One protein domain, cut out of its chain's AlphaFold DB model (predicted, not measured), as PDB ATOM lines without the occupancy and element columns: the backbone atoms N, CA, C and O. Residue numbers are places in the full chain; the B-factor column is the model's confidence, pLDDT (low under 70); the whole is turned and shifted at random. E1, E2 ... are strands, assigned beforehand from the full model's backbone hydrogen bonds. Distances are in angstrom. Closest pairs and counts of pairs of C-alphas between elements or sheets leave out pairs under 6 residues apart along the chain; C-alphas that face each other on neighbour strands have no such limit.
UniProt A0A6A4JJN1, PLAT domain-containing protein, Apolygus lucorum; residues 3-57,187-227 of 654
ATOM      1  N   LEU A   3     -34.171 -27.744  39.463       82.25
ATOM      2  CA  LEU A   3     -33.809 -28.047  38.083       82.25
ATOM      3  C   LEU A   3     -33.920 -26.759  37.267       82.25
ATOM      4  O   LEU A   3     -35.007 -26.205  37.125       82.25
ATOM      5  N   GLN A   4     -32.799 -26.296  36.725       82.50
ATOM      6  CA  GLN A   4     -32.750 -25.188  35.782       82.50
ATOM      7  C   GLN A   4     -32.597 -25.750  34.368       82.50
ATOM      8  O   GLN A   4     -31.700 -26.553  34.103       82.50
ATOM      9  N   VAL A   5     -33.476 -25.317  33.465       82.50
ATOM     10  CA  VAL A   5     -33.437 -25.656  32.040       82.50
ATOM     11  C   VAL A   5     -33.481 -24.354  31.252       82.50
ATOM     12  O   VAL A   5     -34.449 -23.603  31.352       82.50
ATOM     13  N   LEU A   6     -32.435 -24.084  30.476       83.81
ATOM     14  CA  LEU A   6     -32.337 -22.917  29.604       83.81
ATOM     15  C   LEU A   6     -32.227 -23.393  28.155       83.81
ATOM     16  O   LEU A   6     -31.250 -24.029  27.766       83.81
ATOM     17  N   MET A   7     -33.253 -23.098  27.357       81.50
ATOM     18  CA  MET A   7     -33.281 -23.419  25.932       81.50
ATOM     19  C   MET A   7     -32.782 -22.222  25.123       81.50
ATOM     20  O   MET A   7     -33.401 -21.159  25.136       81.50
ATOM     21  N   SER A   8     -31.688 -22.407  24.390       77.75
ATOM     22  CA  SER A   8     -31.208 -21.424  23.425       77.75
ATOM     23  C   SER A   8     -31.952 -21.567  22.098       77.75
ATOM     24  O   SER A   8     -32.089 -22.670  21.561       77.75
ATOM     25  N   ARG A   9     -32.427 -20.442  21.555       71.94
ATOM     26  CA  ARG A   9     -33.060 -20.342  20.235       71.94
ATOM     27  C   ARG A   9     -32.367 -19.237  19.445       71.94
ATOM     28  O   ARG A   9     -32.375 -18.089  19.876       71.94
ATOM     29  N   ASN A  10     -31.820 -19.589  18.285       67.50
ATOM     30  CA  ASN A  10     -31.155 -18.666  17.365       67.50
ATOM     31  C   ASN A  10     -32.061 -17.473  17.012       67.50
ATOM     32  O   ASN A  10     -33.273 -17.649  16.818       67.50
ATOM     33  N   LYS A  11     -31.486 -16.272  16.857       65.12
ATOM     34  CA  LYS A  11     -32.219 -15.130  16.293       65.12
ATOM     35  C   LYS A  11     -32.416 -15.315  14.784       65.12
ATOM     36  O   LYS A  11     -31.762 -16.125  14.126       65.12
ATOM     37  N   GLY A  12     -33.378 -14.586  14.217       54.78
ATOM     38  CA  GLY A  12     -33.741 -14.723  12.804       54.78
ATOM     39  C   GLY A  12     -32.543 -14.494  11.874       54.78
ATOM     40  O   GLY A  12     -31.918 -13.442  11.941       54.78
ATOM     41  N   LYS A  13     -32.282 -15.463  10.985       57.28
ATOM     42  CA  LYS A  13     -31.132 -15.557  10.054       57.28
ATOM     43  C   LYS A  13     -29.779 -15.978  10.661       57.28
ATOM     44  O   LYS A  13     -28.826 -16.161   9.908       57.28
ATOM     45  N   GLU A  14     -29.676 -16.227  11.968       56.53
ATOM     46  CA  GLU A  14     -28.470 -16.818  12.573       56.53
ATOM     47  C   GLU A  14     -28.447 -18.339  12.362       56.53
ATOM     48  O   GLU A  14     -28.816 -19.123  13.233       56.53
ATOM     49  N   TYR A  15     -28.030 -18.774  11.175       57.50
ATOM     50  CA  TYR A  15     -28.020 -20.197  10.823       57.50
ATOM     51  C   TYR A  15     -26.820 -20.961  11.418       57.50
ATOM     52  O   TYR A  15     -26.949 -22.128  11.764       57.50
ATOM     53  N   ALA A  16     -25.663 -20.317  11.604       56.56
ATOM     54  CA  ALA A  16     -24.386 -20.994  11.887       56.56
ATOM     55  C   ALA A  16     -24.278 -21.750  13.235       56.56
ATOM     56  O   ALA A  16     -23.373 -22.569  13.393       56.56
ATOM     57  N   VAL A  17     -25.161 -21.492  14.206       63.47
ATOM     58  CA  VAL A  17     -25.088 -22.067  15.564       63.47
ATOM     59  C   VAL A  17     -26.135 -23.172  15.736       63.47
ATOM     60  O   VAL A  17     -27.299 -22.995  15.384       63.47
ATOM     61  N   THR A  18     -25.761 -24.318  16.307       66.94
ATOM     62  CA  THR A  18     -26.734 -25.350  16.707       66.94
ATOM     63  C   THR A  18     -27.490 -24.901  17.965       66.94
ATOM     64  O   THR A  18     -26.826 -24.581  18.956       66.94
ATOM     65  N   PRO A  19     -28.838 -24.918  17.991       77.56
ATOM     66  CA  PRO A  19     -29.588 -24.630  19.207       77.56
ATOM     67  C   PRO A  19     -29.236 -25.661  20.283       77.56
ATOM     68  O   PRO A  19     -29.103 -26.854  20.002       77.56
ATOM     69  N   PHE A  20     -29.073 -25.188  21.515       81.12
ATOM     70  CA  PHE A  20     -28.654 -26.010  22.644       81.12
ATOM     71  C   PHE A  20     -29.626 -25.893  23.813       81.12
ATOM     72  O   PHE A  20     -30.247 -24.853  24.040       81.12
ATOM     73  N   LEU A  21     -29.713 -26.968  24.584       86.06
ATOM     74  CA  LEU A  21     -30.457 -27.049  25.826       86.06
ATOM     75  C   LEU A  21     -29.452 -27.174  26.971       86.06
ATOM     76  O   LEU A  21     -28.758 -28.183  27.086       86.06
ATOM     77  N   TYR A  22     -29.345 -26.140  27.801       86.12
ATOM     78  CA  TYR A  22     -28.532 -26.184  29.009       86.12
ATOM     79  C   TYR A  22     -29.374 -26.705  30.173       86.12
ATOM     80  O   TYR A  22     -30.414 -26.129  30.495       86.12
ATOM     81  N   ILE A  23     -28.929 -27.796  30.796       84.94
ATOM     82  CA  ILE A  23     -29.588 -28.412  31.952       84.94
ATOM     83  C   ILE A  23     -28.633 -28.384  33.137       84.94
ATOM     84  O   ILE A  23     -27.493 -28.836  33.030       84.94
ATOM     85  N   LYS A  24     -29.121 -27.897  34.281       81.88
ATOM     86  CA  LYS A  24     -28.373 -27.823  35.537       81.88
ATOM     87  C   LYS A  24     -29.253 -28.239  36.713       81.88
ATOM     88  O   LYS A  24     -30.311 -27.656  36.944       81.88
ATOM     89  N   LEU A  25     -28.809 -29.236  37.478       82.44
ATOM     90  CA  LEU A  25     -29.507 -29.735  38.665       82.44
ATOM     91  C   LEU A  25     -28.748 -29.325  39.936       82.44
ATOM     92  O   LEU A  25     -27.581 -29.670  40.117       82.44
ATOM     93  N   ILE A  26     -29.416 -28.579  40.816       81.44
ATOM     94  CA  ILE A  26     -28.824 -27.931  41.993       81.44
ATOM     95  C   ILE A  26     -29.395 -28.557  43.275       81.44
ATOM     96  O   ILE A  26     -30.615 -28.622  43.480       81.44
ATOM     97  N   ARG A  27     -28.520 -29.025  44.170       82.12
ATOM     98  CA  ARG A  27     -28.898 -29.501  45.509       82.12
ATOM     99  C   ARG A  27     -29.191 -28.310  46.432       82.12
ATOM    100  O   ARG A  27     -28.710 -27.206  46.217       82.12
ATOM    101  N   THR A  28     -29.968 -28.528  47.491       77.00
ATOM    102  CA  THR A  28     -30.357 -27.478  48.457       77.00
ATOM    103  C   THR A  28     -29.187 -26.804  49.186       77.00
ATOM    104  O   THR A  28     -29.371 -25.718  49.715       77.00
ATOM    105  N   GLY A  29     -27.989 -27.401  49.176       72.94
ATOM    106  CA  GLY A  29     -26.740 -26.792  49.658       72.94
ATOM    107  C   GLY A  29     -25.864 -26.194  48.549       72.94
ATOM    108  O   GLY A  29     -24.645 -26.268  48.646       72.94
ATOM    109  N   GLY A  30     -26.450 -25.720  47.444       71.06
ATOM    110  CA  GLY A  30     -25.744 -25.058  46.333       71.06
ATOM    111  C   GLY A  30     -24.909 -25.966  45.418       71.06
ATOM    112  O   GLY A  30     -24.575 -25.561  44.311       71.06
ATOM    113  N   THR A  31     -24.602 -27.199  45.827       73.19
ATOM    114  CA  THR A  31     -23.793 -28.139  45.035       73.19
ATOM    115  C   THR A  31     -24.507 -28.618  43.770       73.19
ATOM    116  O   THR A  31     -25.686 -28.987  43.792       73.19
ATOM    117  N   PHE A  32     -23.780 -28.625  42.650       74.25
ATOM    118  CA  PHE A  32     -24.295 -29.028  41.340       74.25
ATOM    119  C   PHE A  32     -24.112 -30.531  41.111       74.25
ATOM    120  O   PHE A  32     -23.046 -31.087  41.381       74.25
ATOM    121  N   LEU A  33     -25.148 -31.191  40.594       73.31
ATOM    122  CA  LEU A  33     -25.092 -32.590  40.179       73.31
ATOM    123  C   LEU A  33     -24.753 -32.659  38.686       73.31
ATOM    124  O   LEU A  33     -25.385 -31.983  37.877       73.31
ATOM    125  N   LYS A  34     -23.756 -33.478  38.332       71.88
ATOM    126  CA  LYS A  34     -23.296 -33.673  36.943       71.88
ATOM    127  C   LYS A  34     -24.068 -34.767  36.198       71.88
ATOM    128  O   LYS A  34     -24.057 -34.790  34.975       71.88
ATOM    129  N   GLU A  35     -24.756 -35.639  36.926       75.31
ATOM    130  CA  GLU A  35     -25.505 -36.796  36.423       75.31
ATOM    131  C   GLU A  35     -26.652 -37.148  37.383       75.31
ATOM    132  O   GLU A  35     -26.697 -36.654  38.516       75.31
ATOM    133  N   PHE A  36     -27.589 -37.995  36.947       73.62
ATOM    134  CA  PHE A  36     -28.593 -38.561  37.851       73.62
ATOM    135  C   PHE A  36     -27.963 -39.572  38.828       73.62
ATOM    136  O   PHE A  36     -27.053 -40.311  38.446       73.62
ATOM    137  N   PRO A  37     -28.477 -39.692  40.070       66.31
ATOM    138  CA  PRO A  37     -28.117 -40.797  40.954       66.31
ATOM    139  C   PRO A  37     -28.353 -42.149  40.263       66.31
ATOM    140  O   PRO A  37     -29.418 -42.363  39.685       66.31
ATOM    141  N   ARG A  38     -27.373 -43.060  40.350       67.50
ATOM    142  CA  ARG A  38     -27.327 -44.341  39.606       67.50
ATOM    143  C   ARG A  38     -27.210 -44.196  38.074       67.50
ATOM    144  O   ARG A  38     -27.673 -45.081  37.363       67.50
ATOM    145  N   SER A  39     -26.644 -43.083  37.589       70.12
ATOM    146  CA  SER A  39     -26.280 -42.832  36.177       70.12
ATOM    147  C   SER A  39     -27.383 -43.123  35.141       70.12
ATOM    148  O   SER A  39     -27.102 -43.429  33.982       70.12
ATOM    149  N   LEU A  40     -28.653 -42.989  35.542       77.31
ATOM    150  CA  LEU A  40     -29.806 -43.282  34.690       77.31
ATOM    151  C   LEU A  40     -29.855 -42.337  33.472       77.31
ATOM    152  O   LEU A  40     -29.779 -41.117  33.650       77.31
ATOM    153  N   PRO A  41     -30.015 -42.864  32.242       78.81
ATOM    154  CA  PRO A  41     -30.098 -42.040  31.046       78.81
ATOM    155  C   PRO A  41     -31.456 -41.337  30.948       78.81
ATOM    156  O   PRO A  41     -32.507 -41.953  31.127       78.81
ATOM    157  N   PHE A  42     -31.435 -40.058  30.587       83.81
ATOM    158  CA  PHE A  42     -32.618 -39.255  30.296       83.81
ATOM    159  C   PHE A  42     -32.793 -39.053  28.784       83.81
ATOM    160  O   PHE A  42     -31.814 -38.984  28.033       83.81
ATOM    161  N   SER A  43     -34.047 -38.966  28.332       84.94
ATOM    162  CA  SER A  43     -34.416 -38.787  26.925       84.94
ATOM    163  C   SER A  43     -34.826 -37.346  26.611       84.94
ATOM    164  O   SER A  43     -35.636 -36.757  27.323       84.94
ATOM    165  N   ILE A  44     -34.290 -36.775  25.525       85.50
ATOM    166  CA  ILE A  44     -34.632 -35.420  25.050       85.50
ATOM    167  C   ILE A  44     -34.708 -35.411  23.528       85.50
ATOM    168  O   ILE A  44     -33.773 -35.852  22.867       85.50
ATOM    169  N   SER A  45     -35.785 -34.870  22.958       85.19
ATOM    170  CA  SER A  45     -35.867 -34.569  21.528       85.19
ATOM    171  C   SER A  45     -35.267 -33.189  21.229       85.19
ATOM    172  O   SER A  45     -35.764 -32.168  21.697       85.19
ATOM    173  N   LEU A  46     -34.195 -33.152  20.432       82.75
ATOM    174  CA  LEU A  46     -33.552 -31.919  19.963       82.75
ATOM    175  C   LEU A  46     -33.617 -31.822  18.426       82.75
ATOM    176  O   LEU A  46     -33.471 -32.843  17.747       82.75
ATOM    177  N   PRO A  47     -33.825 -30.626  17.846       79.31
ATOM    178  CA  PRO A  47     -33.747 -30.429  16.402       79.31
ATOM    179  C   PRO A  47     -32.288 -30.486  15.929       79.31
ATOM    180  O   PRO A  47     -31.402 -29.928  16.579       79.31
ATOM    181  N   ILE A  48     -32.029 -31.119  14.781       75.56
ATOM    182  CA  ILE A  48     -30.693 -31.154  14.174       75.56
ATOM    183  C   ILE A  48     -30.552 -30.109  13.061       75.56
ATOM    184  O   ILE A  48     -31.315 -30.082  12.091       75.56
ATOM    185  N   MET A  49     -29.528 -29.268  13.202       72.38
ATOM    186  CA  MET A  49     -29.101 -28.303  12.190       72.38
ATOM    187  C   MET A  49     -27.924 -28.889  11.407       72.38
ATOM    188  O   MET A  49     -26.948 -29.342  12.007       72.38
ATOM    189  N   ILE A  50     -27.993 -28.859  10.078       65.06
ATOM    190  CA  ILE A  50     -26.890 -29.241   9.185       65.06
ATOM    191  C   ILE A  50     -26.595 -28.034   8.302       65.06
ATOM    192  O   ILE A  50     -27.498 -27.515   7.651       65.06
ATOM    193  N   GLU A  51     -25.352 -27.542   8.348       63.28
ATOM    194  CA  GLU A  51     -24.923 -26.310   7.652       63.28
ATOM    195  C   GLU A  51     -25.840 -25.102   7.951       63.28
ATOM    196  O   GLU A  51     -25.973 -24.165   7.173       63.28
ATOM    197  N   GLY A  52     -26.461 -25.138   9.136       59.94
ATOM    198  CA  GLY A  52     -27.352 -24.116   9.667       59.94
ATOM    199  C   GLY A  52     -28.817 -24.191   9.233       59.94
ATOM    200  O   GLY A  52     -29.607 -23.342   9.635       59.94
ATOM    201  N   ILE A  53     -29.218 -25.208   8.471       63.38
ATOM    202  CA  ILE A  53     -30.620 -25.441   8.098       63.38
ATOM    203  C   ILE A  53     -31.168 -26.623   8.914       63.38
ATOM    204  O   ILE A  53     -30.469 -27.618   9.124       63.38
ATOM    205  N   ILE A  54     -32.424 -26.533   9.376       63.19
ATOM    206  CA  ILE A  54     -33.135 -27.671   9.988       63.19
ATOM    207  C   ILE A  54     -33.228 -28.778   8.935       63.19
ATOM    208  O   ILE A  54     -33.788 -28.558   7.860       63.19
ATOM    209  N   SER A  55     -32.699 -29.968   9.231       58.69
ATOM    210  CA  SER A  55     -32.641 -31.055   8.246       58.69
ATOM    211  C   SER A  55     -34.005 -31.729   8.040       58.69
ATOM    212  O   SER A  55     -34.282 -32.808   8.563       58.69
ATOM    213  N   LEU A  56     -34.872 -31.071   7.265       54.12
ATOM    214  CA  LEU A  56     -36.165 -31.599   6.818       54.12
ATOM    215  C   LEU A  56     -35.990 -32.769   5.835       54.12
ATOM    216  O   LEU A  56     -36.781 -33.704   5.849       54.12
ATOM    217  N   ASN A  57     -34.932 -32.743   5.017       52.25
ATOM    218  CA  ASN A  57     -34.582 -33.821   4.095       52.25
ATOM    219  C   ASN A  57     -33.367 -34.600   4.615       52.25
ATOM    220  O   ASN A  57     -32.217 -34.271   4.320       52.25
ATOM    221  N   VAL A 187     -24.218 -34.049  21.791       87.38
ATOM    222  CA  VAL A 187     -22.991 -33.656  22.491       87.38
ATOM    223  C   VAL A 187     -23.400 -32.942  23.769       87.38
ATOM    224  O   VAL A 187     -24.172 -31.991  23.695       87.38
ATOM    225  N   SER A 188     -22.892 -33.392  24.917       85.19
ATOM    226  CA  SER A 188     -23.025 -32.721  26.212       85.19
ATOM    227  C   SER A 188     -21.683 -32.091  26.580       85.19
ATOM    228  O   SER A 188     -20.664 -32.780  26.652       85.19
ATOM    229  N   GLN A 189     -21.656 -30.773  26.768       82.69
ATOM    230  CA  GLN A 189     -20.460 -30.022  27.151       82.69
ATOM    231  C   GLN A 189     -20.594 -29.489  28.578       82.69
ATOM    232  O   GLN A 189     -21.585 -28.835  28.917       82.69
ATOM    233  N   ASN A 190     -19.580 -29.730  29.412       75.75
ATOM    234  CA  ASN A 190     -19.472 -29.060  30.704       75.75
ATOM    235  C   ASN A 190     -18.873 -27.656  30.519       75.75
ATOM    236  O   ASN A 190     -17.799 -27.516  29.940       75.75
ATOM    237  N   ILE A 191     -19.552 -26.636  31.048       69.62
ATOM    238  CA  ILE A 191     -19.102 -25.232  31.021       69.62
ATOM    239  C   ILE A 191     -18.210 -24.911  32.240       69.62
ATOM    240  O   ILE A 191     -17.413 -23.978  32.217       69.62
ATOM    241  N   GLU A 192     -18.308 -25.690  33.321       64.44
ATOM    242  CA  GLU A 192     -17.607 -25.417  34.580       64.44
ATOM    243  C   GLU A 192     -16.241 -26.117  34.622       64.44
ATOM    244  O   GLU A 192     -16.090 -27.216  35.167       64.44
ATOM    245  N   GLY A 193     -15.245 -25.467  34.012       58.28
ATOM    246  CA  GLY A 193     -13.828 -25.835  34.056       58.28
ATOM    247  C   GLY A 193     -13.016 -25.181  32.933       58.28
ATOM    248  O   GLY A 193     -13.557 -24.865  31.881       58.28
ATOM    249  N   ALA A 194     -11.704 -25.007  33.130       53.16
ATOM    250  CA  ALA A 194     -10.812 -24.471  32.088       53.16
ATOM    251  C   ALA A 194     -10.611 -25.440  30.898       53.16
ATOM    252  O   ALA A 194     -10.240 -25.017  29.807       53.16
ATOM    253  N   ASN A 195     -10.889 -26.733  31.106       55.34
ATOM    254  CA  ASN A 195     -10.828 -27.772  30.081       55.34
ATOM    255  C   ASN A 195     -12.250 -28.141  29.634       55.34
ATOM    256  O   ASN A 195     -13.009 -28.739  30.402       55.34
ATOM    257  N   PHE A 196     -12.590 -27.826  28.381       62.94
ATOM    258  CA  PHE A 196     -13.887 -28.124  27.763       62.94
ATOM    259  C   PHE A 196     -14.058 -29.622  27.461       62.94
ATOM    260  O   PHE A 196     -13.971 -30.061  26.314       62.94
ATOM    261  N   MET A 197     -14.316 -30.425  28.495       63.75
ATOM    262  CA  MET A 197     -14.665 -31.836  28.322       63.75
ATOM    263  C   MET A 197     -16.052 -31.955  27.673       63.75
ATOM    264  O   MET A 197     -17.067 -31.576  28.265       63.75
ATOM    265  N   SER A 198     -16.081 -32.484  26.449       77.06
ATOM    266  CA  SER A 198     -17.301 -32.806  25.708       77.06
ATOM    267  C   SER A 198     -17.512 -34.314  25.658       77.06
ATOM    268  O   SER A 198     -16.667 -35.034  25.125       77.06
ATOM    269  N   GLU A 199     -18.655 -34.781  26.140       80.88
ATOM    270  CA  GLU A 199     -19.066 -36.178  26.041       80.88
ATOM    271  C   GLU A 199     -20.163 -36.332  24.985       80.88
ATOM    272  O   GLU A 199     -20.914 -35.399  24.696       80.88
ATOM    273  N   THR A 200     -20.234 -37.505  24.363       86.06
ATOM    274  CA  THR A 200     -21.163 -37.777  23.262       86.06
ATOM    275  C   THR A 200     -22.103 -38.915  23.640       86.06
ATOM    276  O   THR A 200     -21.690 -39.922  24.208       86.06
ATOM    277  N   CYS A 201     -23.391 -38.729  23.367       84.75
ATOM    278  CA  CYS A 201     -24.462 -39.649  23.725       84.75
ATOM    279  C   CYS A 201     -25.308 -40.038  22.507       84.75
ATOM    280  O   CYS A 201     -25.427 -39.290  21.529       84.75
ATOM    281  N   VAL A 202     -25.901 -41.233  22.580       85.00
ATOM    282  CA  VAL A 202     -26.633 -41.862  21.476       85.00
ATOM    283  C   VAL A 202     -27.821 -41.000  21.050       85.00
ATOM    284  O   VAL A 202     -28.709 -40.700  21.851       85.00
ATOM    285  N   GLY A 203     -27.844 -40.636  19.768       84.50
ATOM    286  CA  GLY A 203     -29.005 -40.056  19.105       84.50
ATOM    287  C   GLY A 203     -29.803 -41.135  18.378       84.50
ATOM    288  O   GLY A 203     -29.272 -41.845  17.525       84.50
ATOM    289  N   ILE A 204     -31.087 -41.253  18.708       80.69
ATOM    290  CA  ILE A 204     -32.051 -42.125  18.028       80.69
ATOM    291  C   ILE A 204     -32.902 -41.244  17.095       80.69
ATOM    292  O   ILE A 204     -33.336 -40.171  17.525       80.69
ATOM    293  N   PRO A 205     -33.156 -41.626  15.828       72.69
ATOM    294  CA  PRO A 205     -34.092 -40.890  14.979       72.69
ATOM    295  C   PRO A 205     -35.494 -40.901  15.606       72.69
ATOM    296  O   PRO A 205     -35.982 -41.948  16.024       72.69
ATOM    297  N   HIS A 206     -36.130 -39.734  15.691       74.12
ATOM    298  CA  HIS A 206     -37.480 -39.589  16.234       74.12
ATOM    299  C   HIS A 206     -38.501 -39.425  15.095       74.12
ATOM    300  O   HIS A 206     -38.144 -39.053  13.980       74.12
ATOM    301  N   GLU A 207     -39.778 -39.695  15.375       70.56
ATOM    302  CA  GLU A 207     -40.876 -39.727  14.391       70.56
ATOM    303  C   GLU A 207     -41.056 -38.397  13.638       70.56
ATOM    304  O   GLU A 207     -41.507 -38.369  12.494       70.56
ATOM    305  N   LYS A 208     -40.676 -37.280  14.268       68.19
ATOM    306  CA  LYS A 208     -40.698 -35.949  13.656       68.19
ATOM    307  C   LYS A 208     -39.405 -35.700  12.877       68.19
ATOM    308  O   LYS A 208     -38.328 -35.598  13.472       68.19
ATOM    309  N   LEU A 209     -39.536 -35.532  11.558       66.94
ATOM    310  CA  LEU A 209     -38.456 -35.131  10.646       66.94
ATOM    311  C   LEU A 209     -37.623 -33.973  11.222       66.94
ATOM    312  O   LEU A 209     -38.156 -33.016  11.784       66.94
ATOM    313  N   GLY A 210     -36.300 -34.071  11.081       68.88
ATOM    314  CA  GLY A 210     -35.358 -33.081  11.604       68.88
ATOM    315  C   GLY A 210     -35.139 -33.112  13.122       68.88
ATOM    316  O   GLY A 210     -34.431 -32.241  13.625       68.88
ATOM    317  N   THR A 211     -35.683 -34.089  13.863       78.62
ATOM    318  CA  THR A 211     -35.449 -34.234  15.315       78.62
ATOM    319  C   THR A 211     -34.761 -35.547  15.695       78.62
ATOM    320  O   THR A 211     -34.939 -36.588  15.059       78.62
ATOM    321  N   VAL A 212     -33.946 -35.487  16.749       83.19
ATOM    322  CA  VAL A 212     -33.152 -36.596  17.286       83.19
ATOM    323  C   VAL A 212     -33.507 -36.766  18.758       83.19
ATOM    324  O   VAL A 212     -33.429 -35.807  19.523       83.19
ATOM    325  N   MET A 213     -33.882 -37.978  19.165       87.06
ATOM    326  CA  MET A 213     -34.047 -38.338  20.571       87.06
ATOM    327  C   MET A 213     -32.685 -38.735  21.150       87.06
ATOM    328  O   MET A 213     -32.206 -39.852  20.959       87.06
ATOM    329  N   CYS A 214     -32.062 -37.804  21.860       85.50
ATOM    330  CA  CYS A 214     -30.862 -38.027  22.653       85.50
ATOM    331  C   CYS A 214     -31.175 -38.939  23.848       85.50
ATOM    332  O   CYS A 214     -32.158 -38.686  24.545       85.50
ATOM    333  N   LYS A 215     -30.326 -39.931  24.138       85.62
ATOM    334  CA  LYS A 215     -30.283 -40.644  25.429       85.62
ATOM    335  C   LYS A 215     -28.941 -40.376  26.108       85.62
ATOM    336  O   LYS A 215     -27.939 -40.975  25.733       85.62
ATOM    337  N   CYS A 216     -28.918 -39.464  27.078       84.31
ATOM    338  CA  CYS A 216     -27.695 -38.972  27.725       84.31
ATOM    339  C   CYS A 216     -27.749 -39.199  29.243       84.31
ATOM    340  O   CYS A 216     -28.831 -39.229  29.819       84.31
ATOM    341  N   THR A 217     -26.598 -39.351  29.899       82.56
ATOM    342  CA  THR A 217     -26.498 -39.580  31.358       82.56
ATOM    343  C   THR A 217     -26.047 -38.341  32.137       82.56
ATOM    344  O   THR A 217     -26.422 -38.178  33.301       82.56
ATOM    345  N   LYS A 218     -25.282 -37.444  31.497       81.94
ATOM    346  CA  LYS A 218     -24.682 -36.257  32.124       81.94
ATOM    347  C   LYS A 218     -25.303 -34.941  31.661       81.94
ATOM    348  O   LYS A 218     -25.573 -34.740  30.474       81.94
ATOM    349  N   PHE A 219     -25.485 -34.042  32.620       81.81
ATOM    350  CA  PHE A 219     -25.997 -32.686  32.436       81.81
ATOM    351  C   PHE A 219     -24.910 -31.723  31.931       81.81
ATOM    352  O   PHE A 219     -23.718 -32.019  31.998       81.81
ATOM    353  N   GLY A 220     -25.330 -30.559  31.435       82.94
ATOM    354  CA  GLY A 220     -24.464 -29.582  30.778       82.94
ATOM    355  C   GLY A 220     -25.188 -28.879  29.631       82.94
ATOM    356  O   GLY A 220     -26.417 -28.802  29.610       82.94
ATOM    357  N   GLN A 221     -24.421 -28.370  28.670       86.38
ATOM    358  CA  GLN A 221     -24.919 -27.824  27.408       86.38
ATOM    359  C   GLN A 221     -25.084 -28.952  26.384       86.38
ATOM    360  O   GLN A 221     -24.088 -29.485  25.899       86.38
ATOM    361  N   ILE A 222     -26.329 -29.306  26.057       86.62
ATOM    362  CA  ILE A 222     -26.661 -30.440  25.184       86.62
ATOM    363  C   ILE A 222     -27.170 -29.945  23.825       86.62
ATOM    364  O   ILE A 222     -28.101 -29.143  23.766       86.62
ATOM    365  N   PHE A 223     -26.594 -30.435  22.727       85.62
ATOM    366  CA  PHE A 223     -27.039 -30.126  21.360       85.62
ATOM    367  C   PHE A 223     -26.903 -31.332  20.422       85.62
ATOM    368  O   PHE A 223     -26.015 -32.170  20.588       85.62
ATOM    369  N   ALA A 224     -27.784 -31.425  19.422       85.38
ATOM    370  CA  ALA A 224     -27.712 -32.457  18.388       85.38
ATOM    371  C   ALA A 224     -26.669 -32.088  17.318       85.38
ATOM    372  O   ALA A 224     -26.627 -30.952  16.843       85.38
ATOM    373  N   ARG A 225     -25.842 -33.055  16.908       81.50
ATOM    374  CA  ARG A 225     -24.785 -32.878  15.903       81.50
ATOM    375  C   ARG A 225     -24.643 -34.131  15.041       81.50
ATOM    376  O   ARG A 225     -24.723 -35.248  15.539       81.50
ATOM    377  N   SER A 226     -24.378 -33.946  13.749       82.25
ATOM    378  CA  SER A 226     -23.970 -35.051  12.878       82.25
ATOM    379  C   SER A 226     -22.447 -35.216  12.948       82.25
ATOM    380  O   SER A 226     -21.715 -34.252  12.703       82.25
ATOM    381  N   LEU A 227     -21.966 -36.403  13.320       85.19
ATOM    382  CA  LEU A 227     -20.544 -36.765  13.381       85.19
ATOM    383  C   LEU A 227     -20.228 -37.866  12.365       85.19
ATOM    384  O   LEU A 227     -21.085 -38.685  12.036       85.19
TER     385      LEU A 227
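What this domain is: This is residues 3 to 57 and 187 to 227 of the 654 residues of the protein "PLAT domain-containing protein" of Apolygus lucorum (UniProt A0A6A4JJN1). One antiparallel sheet of seven strands is curled like part of a barrel and folded back on itself, with E1, E2, E7 and E4 in one leaf, E6 and E3 in the other, and E5 as the hinge. The roll stays open, its edge strands E1 and E3 being apart. The printed part has 96 residues, with no named helix and seven named strands, E1 to E7 along the chain; across the sheet they run E1, E2, E7, E4, E5, E6, E3. The class is all strand, though under half of the residues, 42 of 96, are in named strands. The whole is compact, with a radius of gyration of the C-alphas of 14.1 A, but elongated, spanning 45 by 26 by 23 A.

How they stand to each other: Begin at E5, residues 198 to 205, the hinge of the folded sheet. Its pairing is staggered: residues 198 to 200 pair with E4, residues 187 to 189, and residues 202 to 205 with E6, residues 211 to 216. Look for N 188 and O 199 at 2.8 A, and N 204 and O 213 at 2.9 A. E4, E5 and E6 form a meander, each strand the antiparallel neighbour of the one before. With E7, residues 220 to 227, they form a Greek key, in which the fourth strand is the antiparallel neighbour of the first: N 189 and O 221 are 2.9 A apart. E7 is also the antiparallel neighbour of E2, residues 21 to 26, with N 21 and O 222 at 2.8 A. E2 forms a hairpin with the edge strand E1, residues 3 to 7, where N 4 and O 24 are 2.8 A apart. At the other edge is E3, residues 42 to 47, beside E6, with N 42 and O 216 at 2.8 A. Across the fold, the closest C-alphas of E3 and E7 are those of Leu 46 and Ala 224, 6.1 A apart.

Where its parts are: Find C-alpha 3 at (-33.809, -28.047, 38.083), where E1 begins; it runs 13.0 A. E2 spans 16.3 A, E3 16.5 A, E4 6.4 A and E6 15.4 A. E5 runs 21.5 A from C-alpha 198 at (-17.301, -32.806, 25.708). E7 spans 19.2 A, bends by 62 degrees at residue 224 and ends at C-alpha 227, (-20.544, -36.765, 13.381).

The domain as a whole: The C-alphas farthest apart are those of Gly 29 and Asn 57, 46.8 A. Residues 58 to 186 are not printed, and C-alphas 57 and 187 are 21.7 A apart across this cut. The links E1 to E2 and E2 to E3 are long. Mean pLDDT of the printed part is 74.9; look for values under 70 at residues 10 to 18, 37 to 38, 50 to 57, 191 to 197 and 208 to 210.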